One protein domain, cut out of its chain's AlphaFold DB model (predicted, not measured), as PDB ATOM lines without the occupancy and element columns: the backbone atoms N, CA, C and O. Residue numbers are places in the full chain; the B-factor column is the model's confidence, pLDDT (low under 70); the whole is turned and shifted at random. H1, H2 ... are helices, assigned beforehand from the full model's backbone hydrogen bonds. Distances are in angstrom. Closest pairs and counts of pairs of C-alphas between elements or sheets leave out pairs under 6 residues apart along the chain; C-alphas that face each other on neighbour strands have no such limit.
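Overview. This is residues 12 to 69 of the 132 residues of the protein "Cation_ATPase_N domain-containing protein" of Claviceps purpurea (strain 20.1) (UniProt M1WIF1). Picture an open arch of three short helices that hardly meet: H3, the longest, makes one end, H1 makes the other, and H2 sits between them. Residues 12 to 29, a long stretch with no named element, run across the gap of the arch and lead into H1. The printed part has 58 residues, with three named helices in the order H1, H2, H3 and no named strand; the class is all helix, though under half of the residues, 28, are in named elements. The whole is only just compact, close to loose, with a radius of gyration of the C-alphas of 12.0 A and spans of 32 by 22 by 19 A.

Along the chain. Find C-alpha 58 at (13.403, -16.525, -67.143); from there H3 runs through residues 58 to 68, 15.3 A long, to C-alpha 68 at (0.984, -12.840, -75.234). H2 holds residues 42 to 49 and measures 10.6 A. H1 holds residues 30 to 38 and begins at C-alpha 30, at (-9.637, -5.701, -70.019); it is 12.2 A long.

Arrangement. Look first at H3: it is apart from H2 and apart from H1. H1 and H2 are close but not clearly touching; their closest C-alphas, those of Phe 37 and Val 45, are 6.7 A apart. They run opposite ways at a steep tilt of 45 degrees. In H1, H2 and H3 each O i to N i+4 pair is within hydrogen-bond range.

Size, cuts and confidence. The two C-alphas farthest apart, those of Gln 26 and Glu 59, are 32.6 A apart. The printed part has no cut. The link from H1 to H2 is tight, and that from H2 to H3 is short. Mean pLDDT of the printed part is 85.0; look for values under 70 at residues 12 to 15.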
ATOM      1  N   TRP A  12      -0.944 -29.144 -74.687       57.19
ATOM      2  CA  TRP A  12      -0.331 -28.233 -73.694       57.19
ATOM      3  C   TRP A  12      -1.077 -26.904 -73.505       57.19
ATOM      4  O   TRP A  12      -0.686 -26.093 -72.675       57.19
ATOM      5  N   ARG A  13      -2.080 -26.582 -74.334       56.41
ATOM      6  CA  ARG A  13      -2.897 -25.371 -74.143       56.41
ATOM      7  C   ARG A  13      -4.131 -25.624 -73.285       56.41
ATOM      8  O   ARG A  13      -4.714 -24.659 -72.792       56.41
ATOM      9  N   GLU A  14      -4.557 -26.876 -73.136       61.88
ATOM     10  CA  GLU A  14      -5.805 -27.197 -72.438       61.88
ATOM     11  C   GLU A  14      -5.643 -27.179 -70.910       61.88
ATOM     12  O   GLU A  14      -6.558 -26.738 -70.203       61.88
ATOM     13  N   ASP A  15      -4.460 -27.547 -70.417       66.94
ATOM     14  CA  ASP A  15      -4.051 -27.576 -69.004       66.94
ATOM     15  C   ASP A  15      -3.604 -26.207 -68.451       66.94
ATOM     16  O   ASP A  15      -3.507 -26.016 -67.238       66.94
ATOM     17  N   MET A  16      -3.387 -25.215 -69.317       77.94
ATOM     18  CA  MET A  16      -2.996 -23.871 -68.894       77.94
ATOM     19  C   MET A  16      -4.205 -23.045 -68.441       77.94
ATOM     20  O   MET A  16      -5.085 -22.700 -69.237       77.94
ATOM     21  N   SER A  17      -4.240 -22.669 -67.160       83.19
ATOM     22  CA  SER A  17      -5.239 -21.744 -66.596       83.19
ATOM     23  C   SER A  17      -4.860 -20.276 -66.797       83.19
ATOM     24  O   SER A  17      -5.732 -19.445 -67.043       83.19
ATOM     25  N   TRP A  18      -3.560 -19.959 -66.816       84.25
ATOM     26  CA  TRP A  18      -3.057 -18.585 -66.916       84.25
ATOM     27  C   TRP A  18      -3.487 -17.789 -68.171       84.25
ATOM     28  O   TRP A  18      -3.614 -16.567 -68.066       84.25
ATOM     29  N   PRO A  19      -3.729 -18.381 -69.365       84.00
ATOM     30  CA  PRO A  19      -4.211 -17.619 -70.511       84.00
ATOM     31  C   PRO A  19      -5.734 -17.429 -70.486       84.00
ATOM     32  O   PRO A  19      -6.232 -16.642 -71.296       84.00
ATOM     33  N   LYS A  20      -6.455 -18.135 -69.600       86.00
ATOM     34  CA  LYS A  20      -7.916 -18.120 -69.494       86.00
ATOM     35  C   LYS A  20      -8.385 -16.947 -68.634       86.00
ATOM     36  O   LYS A  20      -7.729 -16.522 -67.683       86.00
ATOM     37  N   VAL A  21      -9.556 -16.436 -68.994       84.69
ATOM     38  CA  VAL A  21     -10.248 -15.373 -68.262       84.69
ATOM     39  C   VAL A  21     -10.756 -15.949 -66.934       84.69
ATOM     40  O   VAL A  21     -11.269 -17.071 -66.945       84.69
ATOM     41  N   PRO A  22     -10.618 -15.248 -65.795       84.44
ATOM     42  CA  PRO A  22     -11.151 -15.737 -64.529       84.44
ATOM     43  C   PRO A  22     -12.676 -15.865 -64.611       84.44
ATOM     44  O   PRO A  22     -13.352 -14.983 -65.140       84.44
ATOM     45  N   SER A  23     -13.232 -16.936 -64.040       80.75
ATOM     46  CA  SER A  23     -14.669 -17.258 -64.112       80.75
ATOM     47  C   SER A  23     -15.588 -16.181 -63.520       80.75
ATOM     48  O   SER A  23     -16.772 -16.145 -63.825       80.75
ATOM     49  N   HIS A  24     -15.041 -15.304 -62.672       76.88
ATOM     50  CA  HIS A  24     -15.756 -14.217 -62.002       76.88
ATOM     51  C   HIS A  24     -15.777 -12.912 -62.819       76.88
ATOM     52  O   HIS A  24     -16.373 -11.925 -62.387       76.88
ATOM     53  N   ALA A  25     -15.124 -12.872 -63.987       79.69
ATOM     54  CA  ALA A  25     -15.183 -11.717 -64.873       79.69
ATOM     55  C   ALA A  25     -16.574 -11.616 -65.513       79.69
ATOM     56  O   ALA A  25     -17.033 -12.529 -66.194       79.69
ATOM     57  N   GLN A  26     -17.230 -10.470 -65.324       74.44
ATOM     58  CA  GLN A  26     -18.566 -10.202 -65.872       74.44
ATOM     59  C   GLN A  26     -18.565 -10.121 -67.410       74.44
ATOM     60  O   GLN A  26     -19.607 -10.273 -68.041       74.44
ATOM     61  N   ALA A  27     -17.397  -9.875 -68.014       77.31
ATOM     62  CA  ALA A  27     -17.190  -9.796 -69.453       77.31
ATOM     63  C   ALA A  27     -15.699  -9.952 -69.807       77.31
ATOM     64  O   ALA A  27     -14.829  -9.929 -68.937       77.31
ATOM     65  N   THR A  28     -15.395 -10.082 -71.099       79.00
ATOM     66  CA  THR A  28     -14.040 -10.333 -71.623       79.00
ATOM     67  C   THR A  28     -13.203  -9.072 -71.887       79.00
ATOM     68  O   THR A  28     -12.069  -9.191 -72.350       79.00
ATOM     69  N   PHE A  29     -13.714  -7.867 -71.604       83.50
ATOM     70  CA  PHE A  29     -12.937  -6.630 -71.747       83.50
ATOM     71  C   PHE A  29     -11.914  -6.461 -70.613       83.50
ATOM     72  O   PHE A  29     -12.119  -6.945 -69.501       83.50
ATOM     73  N   ALA A  30     -10.812  -5.758 -70.893       83.62
ATOM     74  CA  ALA A  30      -9.637  -5.701 -70.019       83.62
ATOM     75  C   ALA A  30      -9.952  -5.270 -68.575       83.62
ATOM     76  O   ALA A  30      -9.481  -5.896 -67.628       83.62
ATOM     77  N   GLU A  31     -10.782  -4.244 -68.393       86.62
ATOM     78  CA  GLU A  31     -11.116  -3.719 -67.065       86.62
ATOM     79  C   GLU A  31     -11.921  -4.722 -66.220       86.62
ATOM     80  O   GLU A  31     -11.637  -4.881 -65.034       86.62
ATOM     81  N   ALA A  32     -12.875  -5.454 -66.812       87.88
ATOM     82  CA  ALA A  32     -13.629  -6.492 -66.102       87.88
ATOM     83  C   ALA A  32     -12.715  -7.634 -65.638       87.88
ATOM     84  O   ALA A  32     -12.869  -8.141 -64.528       87.88
ATOM     85  N   VAL A  33     -11.736  -8.006 -66.467       89.62
ATOM     86  CA  VAL A  33     -10.739  -9.032 -66.134       89.62
ATOM     87  C   VAL A  33      -9.837  -8.569 -64.993       89.62
ATOM     88  O   VAL A  33      -9.643  -9.306 -64.029       89.62
ATOM     89  N   LEU A  34      -9.319  -7.340 -65.066       89.44
ATOM     90  CA  LEU A  34      -8.473  -6.760 -64.018       89.44
ATOM     91  C   LEU A  34      -9.228  -6.621 -62.694       89.44
ATOM     92  O   LEU A  34      -8.690  -6.963 -61.646       89.44
ATOM     93  N   THR A  35     -10.488  -6.190 -62.747       92.19
ATOM     94  CA  THR A  35     -11.354  -6.078 -61.564       92.19
ATOM     95  C   THR A  35     -11.601  -7.445 -60.929       92.19
ATOM     96  O   THR A  35     -11.554  -7.574 -59.706       92.19
ATOM     97  N   ALA A  36     -11.806  -8.484 -61.744       90.88
ATOM     98  CA  ALA A  36     -11.976  -9.848 -61.252       90.88
ATOM     99  C   ALA A  36     -10.716 -10.377 -60.546       90.88
ATOM    100  O   ALA A  36     -10.834 -11.017 -59.505       90.88
ATOM    101  N   PHE A  37      -9.518 -10.079 -61.064       91.00
ATOM    102  CA  PHE A  37      -8.266 -10.419 -60.379       91.00
ATOM    103  C   PHE A  37      -8.043  -9.591 -59.110       91.00
ATOM    104  O   PHE A  37      -7.609 -10.137 -58.102       91.00
ATOM    105  N   ALA A  38      -8.370  -8.296 -59.131       91.50
ATOM    106  CA  ALA A  38      -8.202  -7.407 -57.982       91.50
ATOM    107  C   ALA A  38      -9.084  -7.797 -56.782       91.50
ATOM    108  O   ALA A  38      -8.717  -7.532 -55.641       91.50
ATOM    109  N   GLY A  39     -10.240  -8.419 -57.032       90.56
ATOM    110  CA  GLY A  39     -11.137  -8.922 -55.989       90.56
ATOM    111  C   GLY A  39     -10.824 -10.338 -55.489       90.56
ATOM    112  O   GLY A  39     -11.518 -10.817 -54.593       90.56
ATOM    113  N   MET A  40      -9.839 -11.030 -56.066       89.56
ATOM    114  CA  MET A  40      -9.502 -12.417 -55.736       89.56
ATOM    115  C   MET A  40      -8.449 -12.489 -54.617       89.56
ATOM    116  O   MET A  40      -7.619 -11.596 -54.460       89.56
ATOM    117  N   GLU A  41      -8.476 -13.564 -53.825       92.12
ATOM    118  CA  GLU A  41      -7.472 -13.804 -52.785       92.12
ATOM    119  C   GLU A  41      -6.083 -14.055 -53.421       92.12
ATOM    120  O   GLU A  41      -6.003 -14.732 -54.451       92.12
ATOM    121  N   PRO A  42      -4.980 -13.518 -52.859       88.75
ATOM    122  CA  PRO A  42      -3.664 -13.563 -53.501       88.75
ATOM    123  C   PRO A  42      -3.174 -14.961 -53.901       88.75
ATOM    124  O   PRO A  42      -2.586 -15.110 -54.972       88.75
ATOM    125  N   ASN A  43      -3.424 -15.994 -53.092       90.25
ATOM    126  CA  ASN A  43      -2.996 -17.355 -53.418       90.25
ATOM    127  C   ASN A  43      -3.837 -17.950 -54.552       90.25
ATOM    128  O   ASN A  43      -3.292 -18.647 -55.403       90.25
ATOM    129  N   MET A  44      -5.131 -17.626 -54.621       89.56
ATOM    130  CA  MET A  44      -5.974 -18.005 -55.764       89.56
ATOM    131  C   MET A  44      -5.515 -17.346 -57.070       89.56
ATOM    132  O   MET A  44      -5.565 -17.976 -58.125       89.56
ATOM    133  N   VAL A  45      -5.032 -16.101 -57.014       90.12
ATOM    134  CA  VAL A  45      -4.463 -15.423 -58.191       90.12
ATOM    135  C   VAL A  45      -3.179 -16.115 -58.646       90.12
ATOM    136  O   VAL A  45      -3.004 -16.349 -59.843       90.12
ATOM    137  N   LEU A  46      -2.293 -16.462 -57.709       90.56
ATOM    138  CA  LEU A  46      -1.051 -17.182 -58.000       90.56
ATOM    139  C   LEU A  46      -1.317 -18.569 -58.595       90.56
ATOM    140  O   LEU A  46      -0.680 -18.933 -59.583       90.56
ATOM    141  N   ASP A  47      -2.298 -19.297 -58.060       90.56
ATOM    142  CA  ASP A  47      -2.729 -20.597 -58.583       90.56
ATOM    143  C   ASP A  47      -3.317 -20.467 -59.997       90.56
ATOM    144  O   ASP A  47      -2.867 -21.134 -60.932       90.56
ATOM    145  N   HIS A  48      -4.231 -19.509 -60.210       89.75
ATOM    146  CA  HIS A  48      -4.824 -19.253 -61.530       89.75
ATOM    147  C   HIS A  48      -3.769 -18.866 -62.569       89.75
ATOM    148  O   HIS A  48      -3.789 -19.370 -63.695       89.75
ATOM    149  N   LEU A  49      -2.836 -17.984 -62.206       89.06
ATOM    150  CA  LEU A  49      -1.746 -17.554 -63.081       89.06
ATOM    151  C   LEU A  49      -0.616 -18.592 -63.183       89.06
ATOM    152  O   LEU A  49       0.293 -18.400 -63.998       89.06
ATOM    153  N   GLN A  50      -0.665 -19.677 -62.403       88.75
ATOM    154  CA  GLN A  50       0.376 -20.704 -62.311       88.75
ATOM    155  C   GLN A  50       1.750 -20.067 -62.043       88.75
ATOM    156  O   GLN A  50       2.686 -20.233 -62.831       88.75
ATOM    157  N   ILE A  51       1.831 -19.233 -61.002       88.94
ATOM    158  CA  ILE A  51       3.022 -18.466 -60.601       88.94
ATOM    159  C   ILE A  51       3.353 -18.790 -59.143       88.94
ATOM    160  O   ILE A  51       2.456 -18.939 -58.316       88.94
ATOM    161  N   HIS A  52       4.640 -18.874 -58.816       86.19
ATOM    162  CA  HIS A  52       5.095 -19.019 -57.434       86.19
ATOM    163  C   HIS A  52       5.230 -17.652 -56.754       86.19
ATOM    164  O   HIS A  52       5.365 -16.630 -57.420       86.19
ATOM    165  N   GLN A  53       5.249 -17.612 -55.419       86.25
ATOM    166  CA  GLN A  53       5.502 -16.354 -54.695       86.25
ATOM    167  C   GLN A  53       6.862 -15.731 -55.052       86.25
ATOM    168  O   GLN A  53       6.985 -14.510 -55.080       86.25
ATOM    169  N   ASP A  54       7.841 -16.565 -55.412       85.81
ATOM    170  CA  ASP A  54       9.169 -16.142 -55.871       85.81
ATOM    171  C   ASP A  54       9.181 -15.650 -57.333       85.81
ATOM    172  O   ASP A  54      10.203 -15.177 -57.828       85.81
ATOM    173  N   GLY A  55       8.041 -15.729 -58.029       88.25
ATOM    174  CA  GLY A  55       7.861 -15.259 -59.398       88.25
ATOM    175  C   GLY A  55       7.948 -16.358 -60.460       88.25
ATOM    176  O   GLY A  55       7.624 -17.524 -60.225       88.25
ATOM    177  N   LEU A  56       8.316 -15.940 -61.673       88.75
ATOM    178  CA  LEU A  56       8.525 -16.797 -62.840       88.75
ATOM    179  C   LEU A  56      10.018 -16.991 -63.090       88.75
ATOM    180  O   LEU A  56      10.791 -16.054 -62.892       88.75
ATOM    181  N   SER A  57      10.404 -18.154 -63.613       89.38
ATOM    182  CA  SER A  57      11.750 -18.319 -64.170       89.38
ATOM    183  C   SER A  57      11.890 -17.571 -65.502       89.38
ATOM    184  O   SER A  57      10.892 -17.321 -66.190       89.38
ATOM    185  N   ASP A  58      13.122 -17.243 -65.894       88.50
ATOM    186  CA  ASP A  58      13.403 -16.525 -67.143       88.50
ATOM    187  C   ASP A  58      12.875 -17.292 -68.367       88.50
ATOM    188  O   ASP A  58      12.258 -16.715 -69.265       88.50
ATOM    189  N   GLU A  59      12.998 -18.621 -68.365       88.38
ATOM    190  CA  GLU A  59      12.511 -19.472 -69.451       88.38
ATOM    191  C   GLU A  59      10.979 -19.452 -69.534       88.38
ATOM    192  O   GLU A  59      10.402 -19.396 -70.624       88.38
ATOM    193  N   GLN A  60      10.295 -19.470 -68.386       86.44
ATOM    194  CA  GLN A  60       8.836 -19.367 -68.334       86.44
ATOM    195  C   GLN A  60       8.364 -17.984 -68.789       86.44
ATOM    196  O   GLN A  60       7.361 -17.881 -69.504       86.44
ATOM    197  N   ALA A  61       9.080 -16.927 -68.400       88.44
ATOM    198  CA  ALA A  61       8.778 -15.559 -68.797       88.44
ATOM    199  C   ALA A  61       8.902 -15.387 -70.316       88.44
ATOM    200  O   ALA A  61       7.980 -14.859 -70.945       88.44
ATOM    201  N   ASP A  62       9.966 -15.916 -70.922       89.31
ATOM    202  CA  ASP A  62      10.179 -15.877 -72.370       89.31
ATOM    203  C   ASP A  62       9.113 -16.665 -73.135       89.31
ATOM    204  O   ASP A  62       8.553 -16.173 -74.126       89.31
ATOM    205  N   VAL A  63       8.739 -17.850 -72.644       88.00
ATOM    206  CA  VAL A  63       7.646 -18.634 -73.235       88.00
ATOM    207  C   VAL A  63       6.333 -17.854 -73.175       88.00
ATOM    208  O   VAL A  63       5.652 -17.733 -74.198       88.00
ATOM    209  N   ARG A  64       5.975 -17.261 -72.031       89.31
ATOM    210  CA  ARG A  64       4.726 -16.485 -71.910       89.31
ATOM    211  C   ARG A  64       4.749 -15.213 -72.754       89.31
ATOM    212  O   ARG A  64       3.739 -14.895 -73.389       89.31
ATOM    213  N   ARG A  65       5.897 -14.534 -72.841       88.88
ATOM    214  CA  ARG A  65       6.102 -13.364 -73.707       88.88
ATOM    215  C   ARG A  65       5.931 -13.715 -75.183       88.88
ATOM    216  O   ARG A  65       5.321 -12.939 -75.913       88.88
ATOM    217  N   SER A  66       6.390 -14.891 -75.617       87.38
ATOM    218  CA  SER A  66       6.183 -15.362 -76.996       87.38
ATOM    219  C   SER A  66       4.703 -15.613 -77.334       87.38
ATOM    220  O   SER A  66       4.312 -15.510 -78.493       87.38
ATOM    221  N   ILE A  67       3.870 -15.903 -76.324       87.12
ATOM    222  CA  ILE A  67       2.439 -16.201 -76.487       87.12
ATOM    223  C   ILE A  67       1.579 -14.932 -76.423       87.12
ATOM    224  O   ILE A  67       0.689 -14.759 -77.253       87.12
ATOM    225  N   LYS A  68       1.795 -14.060 -75.430       85.88
ATOM    226  CA  LYS A  68       0.984 -12.840 -75.234       85.88
ATOM    227  C   LYS A  68       1.506 -11.633 -76.009       85.88
ATOM    228  O   LYS A  68       0.755 -10.687 -76.226       85.88
ATOM    229  N   GLY A  69       2.760 -11.676 -76.444       87.38
ATOM    230  CA  GLY A  69       3.435 -10.530 -77.028       87.38
ATOM    231  C   GLY A  69       3.976  -9.567 -75.964       87.38
ATOM    232  O   GLY A  69       3.898  -9.825 -74.759       87.38
TER     233      GLY A  69